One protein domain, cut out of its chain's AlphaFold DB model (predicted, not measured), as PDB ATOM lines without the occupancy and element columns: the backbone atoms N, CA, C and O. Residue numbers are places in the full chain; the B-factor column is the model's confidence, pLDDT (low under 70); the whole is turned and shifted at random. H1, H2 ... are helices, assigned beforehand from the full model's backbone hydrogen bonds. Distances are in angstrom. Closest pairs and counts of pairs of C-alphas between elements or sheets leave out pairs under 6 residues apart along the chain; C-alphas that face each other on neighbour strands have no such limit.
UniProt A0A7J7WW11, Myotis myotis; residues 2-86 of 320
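What this domain is: This is residues 2 to 86 of the 320 residues of a protein of Myotis myotis (UniProt A0A7J7WW11). One long helix, H2, makes the length of the domain; the end of a short helix, H1, meets its side nearly at a right angle, and residues 57 to 86 of H2 stick out free beyond this small body. The printed part has 85 residues, with two named helices, H1 then H2, and no named strand: all helix. It is extended, with a radius of gyration of the C-alphas of 21.5 A, and spans 74 by 22 by 20 A.

How they stand to each other: Begin with H2, residues 39 to 86; its residues 49 to 56 alone touch H1, residues 8 to 19, which touches with residues 18 to 19 alone. Look there for the closest C-alphas, those of Ile 19 and Gly 52, 6.1 A apart. The lines of H1 and H2 are about perpendicular, at 78 degrees. Every O i to N i+4 pair is within hydrogen-bond range in H1, and 43 of 44 in H2.

Where its parts are: Find C-alpha 39 at (-6.127, 10.706, -17.588); from there H2 runs 70.3 A to C-alpha 86 at (-66.902, -2.111, -50.476). H1 begins at C-alpha 8, (-16.993, -9.126, -25.987), and runs 16.5 A.

The domain as a whole: The C-alphas farthest apart, of Ser 34 and Glu 86, are 74.1 A apart. The printed part has no cut, and residues 20 to 38 form a long link. Confidence is under 70 at residues 2 to 4, 31 to 38 and 83 to 86.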
ATOM      1  N   VAL A   2      -9.271  -4.595 -24.739       58.72
ATOM      2  CA  VAL A   2      -7.795  -4.684 -24.525       58.72
ATOM      3  C   VAL A   2      -7.257  -3.849 -23.335       58.72
ATOM      4  O   VAL A   2      -6.134  -4.038 -22.898       58.72
ATOM      5  N   THR A   3      -8.031  -2.892 -22.810       63.62
ATOM      6  CA  THR A   3      -7.650  -2.022 -21.677       63.62
ATOM      7  C   THR A   3      -8.290  -2.405 -20.336       63.62
ATOM      8  O   THR A   3      -7.964  -1.817 -19.310       63.62
ATOM      9  N   GLU A   4      -9.257  -3.319 -20.342       69.00
ATOM     10  CA  GLU A   4     -10.125  -3.638 -19.192       69.00
ATOM     11  C   GLU A   4     -10.259  -5.163 -18.989       69.00
ATOM     12  O   GLU A   4     -10.940  -5.601 -18.073       69.00
ATOM     13  N   GLU A   5      -9.661  -5.983 -19.866       74.81
ATOM     14  CA  GLU A   5      -9.783  -7.454 -19.909       74.81
ATOM     15  C   GLU A   5     -11.233  -7.997 -19.969       74.81
ATOM     16  O   GLU A   5     -11.497  -9.167 -19.699       74.81
ATOM     17  N   TRP A   6     -12.204  -7.164 -20.363       82.62
ATOM     18  CA  TRP A   6     -13.607  -7.573 -20.503       82.62
ATOM     19  C   TRP A   6     -13.856  -8.397 -21.771       82.62
ATOM     20  O   TRP A   6     -13.402  -8.041 -22.863       82.62
ATOM     21  N   ASN A   7     -14.695  -9.428 -21.643       87.69
ATOM     22  CA  ASN A   7     -15.195 -10.221 -22.765       87.69
ATOM     23  C   ASN A   7     -16.074  -9.389 -23.716       87.69
ATOM     24  O   ASN A   7     -16.689  -8.396 -23.317       87.69
ATOM     25  N   TYR A   8     -16.218  -9.848 -24.967       88.25
ATOM     26  CA  TYR A   8     -16.993  -9.126 -25.987       88.25
ATOM     27  C   TYR A   8     -18.431  -8.807 -25.543       88.25
ATOM     28  O   TYR A   8     -18.901  -7.677 -25.676       88.25
ATOM     29  N   ILE A   9     -19.100  -9.788 -24.932       90.38
ATOM     30  CA  ILE A   9     -20.480  -9.663 -24.445       90.38
ATOM     31  C   ILE A   9     -20.578  -8.637 -23.300       90.38
ATOM     32  O   ILE A   9     -21.516  -7.846 -23.277       90.38
ATOM     33  N   GLN A  10     -19.591  -8.588 -22.395       88.38
ATOM     34  CA  GLN A  10     -19.556  -7.637 -21.273       88.38
ATOM     35  C   GLN A  10     -19.377  -6.195 -21.761       88.38
ATOM     36  O   GLN A  10     -20.102  -5.302 -21.330       88.38
ATOM     37  N   GLY A  11     -18.464  -5.954 -22.709       88.12
ATOM     38  CA  GLY A  11     -18.291  -4.614 -23.281       88.12
ATOM     39  C   GLY A  11     -19.468  -4.166 -24.158       88.12
ATOM     40  O   GLY A  11     -19.793  -2.978 -24.172       88.12
ATOM     41  N   LEU A  12     -20.153  -5.094 -24.840       90.12
ATOM     42  CA  LEU A  12     -21.404  -4.802 -25.549       90.12
ATOM     43  C   LEU A  12     -22.530  -4.434 -24.568       90.12
ATOM     44  O   LEU A  12     -23.222  -3.440 -24.785       90.12
ATOM     45  N   TYR A  13     -22.668  -5.185 -23.472       91.62
ATOM     46  CA  TYR A  13     -23.602  -4.896 -22.382       91.62
ATOM     47  C   TYR A  13     -23.337  -3.517 -21.761       91.62
ATOM     48  O   TYR A  13     -24.239  -2.681 -21.755       91.62
ATOM     49  N   TYR A  14     -22.094  -3.223 -21.360       89.75
ATOM     50  CA  TYR A  14     -21.686  -1.900 -20.870       89.75
ATOM     51  C   TYR A  14     -22.055  -0.784 -21.856       89.75
ATOM     52  O   TYR A  14     -22.652   0.225 -21.472       89.75
ATOM     53  N   SER A  15     -21.753  -0.981 -23.145       90.69
ATOM     54  CA  SER A  15     -22.038   0.010 -24.188       90.69
ATOM     55  C   SER A  15     -23.538   0.276 -24.325       90.69
ATOM     56  O   SER A  15     -23.960   1.429 -24.391       90.69
ATOM     57  N   PHE A  16     -24.353  -0.783 -24.322       91.31
ATOM     58  CA  PHE A  16     -25.805  -0.674 -24.407       91.31
ATOM     59  C   PHE A  16     -26.410  -0.013 -23.163       91.31
ATOM     60  O   PHE A  16     -27.176   0.935 -23.304       91.31
ATOM     61  N   ILE A  17     -26.045  -0.451 -21.953       91.69
ATOM     62  CA  ILE A  17     -26.545   0.102 -20.680       91.69
ATOM     63  C   ILE A  17     -26.165   1.580 -20.507       91.69
ATOM     64  O   ILE A  17     -26.963   2.362 -19.988       91.69
ATOM     65  N   THR A  18     -24.988   1.979 -20.995       91.12
ATOM     66  CA  THR A  18     -24.529   3.375 -20.957       91.12
ATOM     67  C   THR A  18     -25.279   4.245 -21.971       91.12
ATOM     68  O   THR A  18     -25.849   5.266 -21.595       91.12
ATOM     69  N   ILE A  19     -25.354   3.833 -23.245       89.44
ATOM     70  CA  ILE A  19     -26.032   4.610 -24.303       89.44
ATOM     71  C   ILE A  19     -27.553   4.666 -24.081       89.44
ATOM     72  O   ILE A  19     -28.172   5.692 -24.346       89.44
ATOM     73  N   SER A  20     -28.163   3.601 -23.555       90.31
ATOM     74  CA  SER A  20     -29.590   3.572 -23.188       90.31
ATOM     75  C   SER A  20     -29.919   4.344 -21.905       90.31
ATOM     76  O   SER A  20     -31.088   4.422 -21.532       90.31
ATOM     77  N   THR A  21     -28.924   4.934 -21.233       91.94
ATOM     78  CA  THR A  21     -29.060   5.668 -19.960       91.94
ATOM     79  C   THR A  21     -29.639   4.857 -18.792       91.94
ATOM     80  O   THR A  21     -30.056   5.438 -17.796       91.94
ATOM     81  N   ILE A  22     -29.627   3.519 -18.873       93.62
ATOM     82  CA  ILE A  22     -30.043   2.638 -17.769       93.62
ATOM     83  C   ILE A  22     -29.020   2.702 -16.625       93.62
ATOM     84  O   ILE A  22     -29.402   2.792 -15.464       93.62
ATOM     85  N   GLY A  23     -27.723   2.691 -16.960       88.94
ATOM     86  CA  GLY A  23     -26.643   3.057 -16.040       88.94
ATOM     87  C   GLY A  23     -26.571   2.276 -14.721       88.94
ATOM     88  O   GLY A  23     -26.416   2.900 -13.677       88.94
ATOM     89  N   PHE A  24     -26.639   0.937 -14.743       87.25
ATOM     90  CA  PHE A  24     -26.562   0.109 -13.522       87.25
ATOM     91  C   PHE A  24     -25.306   0.353 -12.660       87.25
ATOM     92  O   PHE A  24     -25.363   0.185 -11.444       87.25
ATOM     93  N   GLY A  25     -24.180   0.748 -13.271       84.25
ATOM     94  CA  GLY A  25     -22.931   1.052 -12.558       84.25
ATOM     95  C   GLY A  25     -22.160  -0.176 -12.059       84.25
ATOM     96  O   GLY A  25     -21.226  -0.029 -11.275       84.25
ATOM     97  N   ASP A  26     -22.536  -1.370 -12.521       84.25
ATOM     98  CA  ASP A  26     -21.860  -2.650 -12.291       84.25
ATOM     99  C   ASP A  26     -20.527  -2.751 -13.052       84.25
ATOM    100  O   ASP A  26     -19.523  -3.191 -12.492       84.25
ATOM    101  N   PHE A  27     -20.496  -2.270 -14.297       82.00
ATOM    102  CA  PHE A  27     -19.279  -2.070 -15.083       82.00
ATOM    103  C   PHE A  27     -19.058  -0.577 -15.335       82.00
ATOM    104  O   PHE A  27     -19.912   0.108 -15.899       82.00
ATOM    105  N   VAL A  28     -17.887  -0.068 -14.946       81.38
ATOM    106  CA  VAL A  28     -17.481   1.328 -15.158       81.38
ATOM    107  C   VAL A  28     -16.054   1.334 -15.695       81.38
ATOM    108  O   VAL A  28     -15.155   0.794 -15.060       81.38
ATOM    109  N   ALA A  29     -15.838   1.938 -16.862       77.62
ATOM    110  CA  ALA A  29     -14.508   2.027 -17.456       77.62
ATOM    111  C   ALA A  29     -13.628   3.057 -16.721       77.62
ATOM    112  O   ALA A  29     -14.086   4.146 -16.366       77.62
ATOM    113  N   GLY A  30     -12.346   2.739 -16.530       70.19
ATOM    114  CA  GLY A  30     -11.340   3.667 -16.009       70.19
ATOM    115  C   GLY A  30     -11.355   3.903 -14.493       70.19
ATOM    116  O   GLY A  30     -10.802   4.912 -14.047       70.19
ATOM    117  N   VAL A  31     -11.970   3.012 -13.700       66.44
ATOM    118  CA  VAL A  31     -11.979   3.092 -12.218       66.44
ATOM    119  C   VAL A  31     -11.121   2.037 -11.510       66.44
ATOM    120  O   VAL A  31     -10.983   2.111 -10.291       66.44
ATOM    121  N   ASN A  32     -10.518   1.077 -12.225       65.06
ATOM    122  CA  ASN A  32      -9.697   0.035 -11.592       65.06
ATOM    123  C   ASN A  32      -8.385   0.637 -11.045       65.06
ATOM    124  O   ASN A  32      -7.558   1.085 -11.841       65.06
ATOM    125  N   PRO A  33      -8.127   0.614  -9.720       60.28
ATOM    126  CA  PRO A  33      -6.927   1.222  -9.135       60.28
ATOM    127  C   PRO A  33      -5.640   0.420  -9.398       60.28
ATOM    128  O   PRO A  33      -4.547   0.905  -9.123       60.28
ATOM    129  N   SER A  34      -5.758  -0.807  -9.916       60.16
ATOM    130  CA  SER A  34      -4.643  -1.677 -10.310       60.16
ATOM    131  C   SER A  34      -4.116  -1.405 -11.722       60.16
ATOM    132  O   SER A  34      -3.019  -1.851 -12.056       60.16
ATOM    133  N   ALA A  35      -4.870  -0.685 -12.557       62.50
ATOM    134  CA  ALA A  35      -4.498  -0.375 -13.929       62.50
ATOM    135  C   ALA A  35      -4.114   1.106 -14.052       62.50
ATOM    136  O   ALA A  35      -4.868   2.003 -13.680       62.50
ATOM    137  N   ASN A  36      -2.924   1.369 -14.600       63.06
ATOM    138  CA  ASN A  36      -2.400   2.722 -14.793       63.06
ATOM    139  C   ASN A  36      -3.077   3.411 -15.994       63.06
ATOM    140  O   ASN A  36      -2.470   3.604 -17.048       63.06
ATOM    141  N   TYR A  37      -4.354   3.771 -15.847       64.88
ATOM    142  CA  TYR A  37      -5.090   4.510 -16.869       64.88
ATOM    143  C   TYR A  37      -4.582   5.947 -16.990       64.88
ATOM    144  O   TYR A  37      -4.593   6.724 -16.036       64.88
ATOM    145  N   HIS A  38      -4.195   6.330 -18.206       69.56
ATOM    146  CA  HIS A  38      -3.859   7.714 -18.519       69.56
ATOM    147  C   HIS A  38      -5.108   8.599 -18.379       69.56
ATOM    148  O   HIS A  38      -6.182   8.213 -18.841       69.56
ATOM    149  N   ALA A  39      -4.983   9.808 -17.819       73.81
ATOM    150  CA  ALA A  39      -6.127  10.706 -17.588       73.81
ATOM    151  C   ALA A  39      -6.969  10.972 -18.857       73.81
ATOM    152  O   ALA A  39      -8.191  11.078 -18.783       73.81
ATOM    153  N   LEU A  40      -6.320  10.992 -20.028       79.44
ATOM    154  CA  LEU A  40      -6.959  11.112 -21.342       79.44
ATOM    155  C   LEU A  40      -8.013  10.025 -21.612       79.44
ATOM    156  O   LEU A  40      -9.025  10.322 -22.237       79.44
ATOM    157  N   TYR A  41      -7.823   8.793 -21.123       82.81
ATOM    158  CA  TYR A  41      -8.774   7.694 -21.335       82.81
ATOM    159  C   TYR A  41     -10.159   8.022 -20.765       82.81
ATOM    160  O   TYR A  41     -11.166   7.801 -21.431       82.81
ATOM    161  N   ARG A  42     -10.208   8.633 -19.573       80.31
ATOM    162  CA  ARG A  42     -11.466   9.041 -18.931       80.31
ATOM    163  C   ARG A  42     -12.202  10.095 -19.761       80.31
ATOM    164  O   ARG A  42     -13.388   9.928 -20.020       80.31
ATOM    165  N   TYR A  43     -11.485  11.104 -20.261       86.50
ATOM    166  CA  TYR A  43     -12.058  12.119 -21.153       86.50
ATOM    167  C   TYR A  43     -12.524  11.542 -22.499       86.50
ATOM    168  O   TYR A  43     -13.555  11.964 -23.013       86.50
ATOM    169  N   PHE A  44     -11.813  10.561 -23.068       88.38
ATOM    170  CA  PHE A  44     -12.253   9.881 -24.292       88.38
ATOM    171  C   PHE A  44     -13.524   9.050 -24.082       88.38
ATOM    172  O   PHE A  44     -14.407   9.086 -24.938       88.38
ATOM    173  N   VAL A  45     -13.647   8.338 -22.955       86.94
ATOM    174  CA  VAL A  45     -14.877   7.609 -22.595       86.94
ATOM    175  C   VAL A  45     -16.040   8.584 -22.400       86.94
ATOM    176  O   VAL A  45     -17.112   8.369 -22.957       86.94
ATOM    177  N   GLU A  46     -15.833   9.686 -21.682       87.06
ATOM    178  CA  GLU A  46     -16.869  10.698 -21.445       87.06
ATOM    179  C   GLU A  46     -17.324  11.385 -22.750       87.06
ATOM    180  O   GLU A  46     -18.522  11.468 -23.031       87.06
ATOM    181  N   LEU A  47     -16.381  11.777 -23.614       92.44
ATOM    182  CA  LEU A  47     -16.671  12.311 -24.948       92.44
ATOM    183  C   LEU A  47     -17.438  11.302 -25.818       92.44
ATOM    184  O   LEU A  47     -18.370  11.682 -26.528       92.44
ATOM    185  N   TRP A  48     -17.073  10.018 -25.756       91.31
ATOM    186  CA  TRP A  48     -17.770   8.951 -26.471       91.31
ATOM    187  C   TRP A  48     -19.219   8.782 -25.990       91.31
ATOM    188  O   TRP A  48     -20.111   8.628 -26.825       91.31
ATOM    189  N   ILE A  49     -19.481   8.902 -24.683       90.94
ATOM    190  CA  ILE A  49     -20.846   8.896 -24.131       90.94
ATOM    191  C   ILE A  49     -21.650  10.080 -24.681       90.94
ATOM    192  O   ILE A  49     -22.749   9.877 -25.196       90.94
ATOM    193  N   TYR A  50     -21.109  11.303 -24.651       92.62
ATOM    194  CA  TYR A  50     -21.813  12.474 -25.191       92.62
ATOM    195  C   TYR A  50     -22.104  12.357 -26.695       92.62
ATOM    196  O   TYR A  50     -23.213  12.677 -27.129       92.62
ATOM    197  N   LEU A  51     -21.157  11.845 -27.487       94.19
ATOM    198  CA  LEU A  51     -21.365  11.569 -28.913       94.19
ATOM    199  C   LEU A  51     -22.427  10.479 -29.138       94.19
ATOM    200  O   LEU A  51     -23.285  10.635 -30.008       94.19
ATOM    201  N   GLY A  52     -22.418   9.415 -28.331       92.38
ATOM    202  CA  GLY A  52     -23.421   8.348 -28.367       92.38
ATOM    203  C   GLY A  52     -24.832   8.849 -28.054       92.38
ATOM    204  O   GLY A  52     -25.773   8.521 -28.776       92.38
ATOM    205  N   LEU A  53     -24.982   9.704 -27.039       91.00
ATOM    206  CA  LEU A  53     -26.263  10.316 -26.666       91.00
ATOM    207  C   LEU A  53     -26.760  11.322 -27.717       91.00
ATOM    208  O   LEU A  53     -27.947  11.325 -28.050       91.00
ATOM    209  N   ALA A  54     -25.868  12.135 -28.292       93.69
ATOM    210  CA  ALA A  54     -26.212  13.040 -29.389       93.69
ATOM    211  C   ALA A  54     -26.692  12.269 -30.633       93.69
ATOM    212  O   ALA A  54     -27.706  12.623 -31.241       93.69
ATOM    213  N   TRP A  55     -26.013  11.169 -30.976       94.62
ATOM    214  CA  TRP A  55     -26.415  10.295 -32.077       94.62
ATOM    215  C   TRP A  55     -27.735   9.565 -31.793       94.62
ATOM    216  O   TRP A  55     -28.597   9.501 -32.670       94.62
ATOM    217  N   LEU A  56     -27.950   9.093 -30.559       91.69
ATOM    218  CA  LEU A  56     -29.212   8.482 -30.137       91.69
ATOM    219  C   LEU A  56     -30.382   9.475 -30.232       91.69
ATOM    220  O   LEU A  56     -31.447   9.110 -30.727       91.69
ATOM    221  N   SER A  57     -30.185  10.734 -29.829       92.00
ATOM    222  CA  SER A  57     -31.192  11.797 -29.956       92.00
ATOM    223  C   SER A  57     -31.608  12.022 -31.419       92.00
ATOM    224  O   SER A  57     -32.800  12.012 -31.743       92.00
ATOM    225  N   LEU A  58     -30.629  12.123 -32.327       93.62
ATOM    226  CA  LEU A  58     -30.875  12.236 -33.767       93.62
ATOM    227  C   LEU A  58     -31.601  10.998 -34.323       93.62
ATOM    228  O   LEU A  58     -32.563  11.125 -35.085       93.62
ATOM    229  N   PHE A  59     -31.173   9.803 -33.909       93.69
ATOM    230  CA  PHE A  59     -31.765   8.531 -34.318       93.69
ATOM    231  C   PHE A  59     -33.218   8.389 -33.860       93.69
ATOM    232  O   PHE A  59     -34.048   7.942 -34.648       93.69
ATOM    233  N   VAL A  60     -33.555   8.799 -32.631       92.31
ATOM    234  CA  VAL A  60     -34.936   8.801 -32.120       92.31
ATOM    235  C   VAL A  60     -35.815   9.737 -32.947       92.31
ATOM    236  O   VAL A  60     -36.891   9.321 -33.373       92.31
ATOM    237  N   ASN A  61     -35.353  10.954 -33.249       93.00
ATOM    238  CA  ASN A  61     -36.105  11.897 -34.081       93.00
ATOM    239  C   ASN A  61     -36.392  11.306 -35.479       93.00
ATOM    240  O   ASN A  61     -37.547  11.208 -35.897       93.00
ATOM    241  N   TRP A  62     -35.360  10.783 -36.151       95.50
ATOM    242  CA  TRP A  62     -35.505  10.127 -37.454       95.50
ATOM    243  C   TRP A  62     -36.415   8.887 -37.405       95.50
ATOM    244  O   TRP A  62     -37.280   8.711 -38.266       95.50
ATOM    245  N   LYS A  63     -36.282   8.049 -36.368       92.94
ATOM    246  CA  LYS A  63     -37.141   6.879 -36.126       92.94
ATOM    247  C   LYS A  63     -38.599   7.268 -35.930       92.94
ATOM    248  O   LYS A  63     -39.455   6.589 -36.488       92.94
ATOM    249  N   VAL A  64     -38.899   8.336 -35.190       94.19
ATOM    250  CA  VAL A  64     -40.271   8.830 -34.998       94.19
ATOM    251  C   VAL A  64     -40.853   9.330 -36.321       94.19
ATOM    252  O   VAL A  64     -41.967   8.938 -36.671       94.19
ATOM    253  N   SER A  65     -40.103  10.119 -37.100       92.31
ATOM    254  CA  SER A  65     -40.543  10.569 -38.430       92.31
ATOM    255  C   SER A  65     -40.839   9.384 -39.357       92.31
ATOM    256  O   SER A  65     -41.951   9.270 -39.879       92.31
ATOM    257  N   MET A  66     -39.898   8.443 -39.479       93.06
ATOM    258  CA  MET A  66     -40.058   7.252 -40.314       93.06
ATOM    259  C   MET A  66     -41.186   6.335 -39.815       93.06
ATOM    260  O   MET A  66     -41.946   5.807 -40.621       93.06
ATOM    261  N   PHE A  67     -41.372   6.181 -38.501       94.62
ATOM    262  CA  PHE A  67     -42.487   5.419 -37.929       94.62
ATOM    263  C   PHE A  67     -43.840   6.046 -38.281       94.62
ATOM    264  O   PHE A  67     -44.754   5.334 -38.694       94.62
ATOM    265  N   VAL A  68     -43.965   7.376 -38.204       93.12
ATOM    266  CA  VAL A  68     -45.176   8.105 -38.611       93.12
ATOM    267  C   VAL A  68     -45.448   7.945 -40.111       93.12
ATOM    268  O   VAL A  68     -46.600   7.741 -40.500       93.12
ATOM    269  N   GLU A  69     -44.423   8.001 -40.960       92.50
ATOM    270  CA  GLU A  69     -44.550   7.770 -42.405       92.50
ATOM    271  C   GLU A  69     -44.962   6.332 -42.733       92.50
ATOM    272  O   GLU A  69     -45.929   6.121 -43.470       92.50
ATOM    273  N   VAL A  70     -44.304   5.342 -42.127       93.62
ATOM    274  CA  VAL A  70     -44.624   3.916 -42.276       93.62
ATOM    275  C   VAL A  70     -46.035   3.623 -41.763       93.62
ATOM    276  O   VAL A  70     -46.814   2.979 -42.466       93.62
ATOM    277  N   HIS A  71     -46.444   4.164 -40.612       91.25
ATOM    278  CA  HIS A  71     -47.814   4.028 -40.106       91.25
ATOM    279  C   HIS A  71     -48.846   4.693 -41.023       91.25
ATOM    280  O   HIS A  71     -49.896   4.099 -41.289       91.25
ATOM    281  N   LYS A  72     -48.559   5.877 -41.581       91.44
ATOM    282  CA  LYS A  72     -49.414   6.513 -42.601       91.44
ATOM    283  C   LYS A  72     -49.503   5.654 -43.868       91.44
ATOM    284  O   LYS A  72     -50.604   5.458 -44.384       91.44
ATOM    285  N   ALA A  73     -48.393   5.088 -44.343       90.50
ATOM    286  CA  ALA A  73     -48.350   4.216 -45.515       90.50
ATOM    287  C   ALA A  73     -49.125   2.902 -45.293       90.50
ATOM    288  O   ALA A  73     -49.940   2.520 -46.136       90.50
ATOM    289  N   ILE A  74     -48.952   2.252 -44.138       89.94
ATOM    290  CA  ILE A  74     -49.691   1.046 -43.739       89.94
ATOM    291  C   ILE A  74     -51.185   1.357 -43.592       89.94
ATOM    292  O   ILE A  74     -52.011   0.634 -44.151       89.94
ATOM    293  N   LYS A  75     -51.563   2.458 -42.924       90.88
ATOM    294  CA  LYS A  75     -52.969   2.877 -42.778       90.88
ATOM    295  C   LYS A  75     -53.608   3.195 -44.135       90.88
ATOM    296  O   LYS A  75     -54.738   2.775 -44.380       90.88
ATOM    297  N   LYS A  76     -52.878   3.841 -45.054       88.94
ATOM    298  CA  LYS A  76     -53.307   4.094 -46.443       88.94
ATOM    299  C   LYS A  76     -53.501   2.791 -47.229       88.94
ATOM    300  O   LYS A  76     -54.527   2.636 -47.887       88.94
ATOM    301  N   ARG A  77     -52.578   1.825 -47.114       84.25
ATOM    302  CA  ARG A  77     -52.715   0.479 -47.713       84.25
ATOM    303  C   ARG A  77     -53.901  -0.299 -47.123       84.25
ATOM    304  O   ARG A  77     -54.642  -0.921 -47.879       84.25
ATOM    305  N   ARG A  78     -54.135  -0.230 -45.803       84.31
ATOM    306  CA  ARG A  78     -55.316  -0.831 -45.149       84.31
ATOM    307  C   ARG A  78     -56.626  -0.177 -45.614       84.31
ATOM    308  O   ARG A  78     -57.566  -0.904 -45.909       84.31
ATOM    309  N   ARG A  79     -56.693   1.158 -45.747       82.75
ATOM    310  CA  ARG A  79     -57.900   1.856 -46.239       82.75
ATOM    311  C   ARG A  79     -58.234   1.472 -47.682       82.75
ATOM    312  O   ARG A  79     -59.372   1.101 -47.931       82.75
ATOM    313  N   ARG A  80     -57.244   1.444 -48.587       79.25
ATOM    314  CA  ARG A  80     -57.455   0.981 -49.973       79.25
ATOM    315  C   ARG A  80     -58.009  -0.447 -50.044       79.25
ATOM    316  O   ARG A  80     -58.893  -0.690 -50.850       79.25
ATOM    317  N   ARG A  81     -57.540  -1.367 -49.183       72.38
ATOM    318  CA  ARG A  81     -58.082  -2.740 -49.116       72.38
ATOM    319  C   ARG A  81     -59.536  -2.806 -48.621       72.38
ATOM    320  O   ARG A  81     -60.276  -3.668 -49.079       72.38
ATOM    321  N   LYS A  82     -59.959  -1.894 -47.736       70.94
ATOM    322  CA  LYS A  82     -61.375  -1.768 -47.334       70.94
ATOM    323  C   LYS A  82     -62.233  -1.183 -48.459       70.94
ATOM    324  O   LYS A  82     -63.274  -1.738 -48.778       70.94
ATOM    325  N   GLU A  83     -61.748  -0.128 -49.114       60.66
ATOM    326  CA  GLU A  83     -62.422   0.490 -50.263       60.66
ATOM    327  C   GLU A  83     -62.634  -0.508 -51.412       60.66
ATOM    328  O   GLU A  83     -63.717  -0.525 -51.977       60.66
ATOM    329  N   SER A  84     -61.669  -1.389 -51.711       57.53
ATOM    330  CA  SER A  84     -61.826  -2.427 -52.747       57.53
ATOM    331  C   SER A  84     -62.802  -3.554 -52.386       57.53
ATOM    332  O   SER A  84     -63.304  -4.228 -53.282       57.53
ATOM    333  N   PHE A  85     -63.068  -3.781 -51.096       56.00
ATOM    334  CA  PHE A  85     -64.089  -4.732 -50.642       56.00
ATOM    335  C   PHE A  85     -65.494  -4.122 -50.778       56.00
ATOM    336  O   PHE A  85     -66.422  -4.767 -51.260       56.00
ATOM    337  N   GLU A  86     -65.632  -2.843 -50.422       54.69
ATOM    338  CA  GLU A  86     -66.902  -2.111 -50.476       54.69
ATOM    339  C   GLU A  86     -67.258  -1.636 -51.899       54.69
ATOM    340  O   GLU A  86     -68.430  -1.591 -52.272       54.69
TER     341      GLU A  86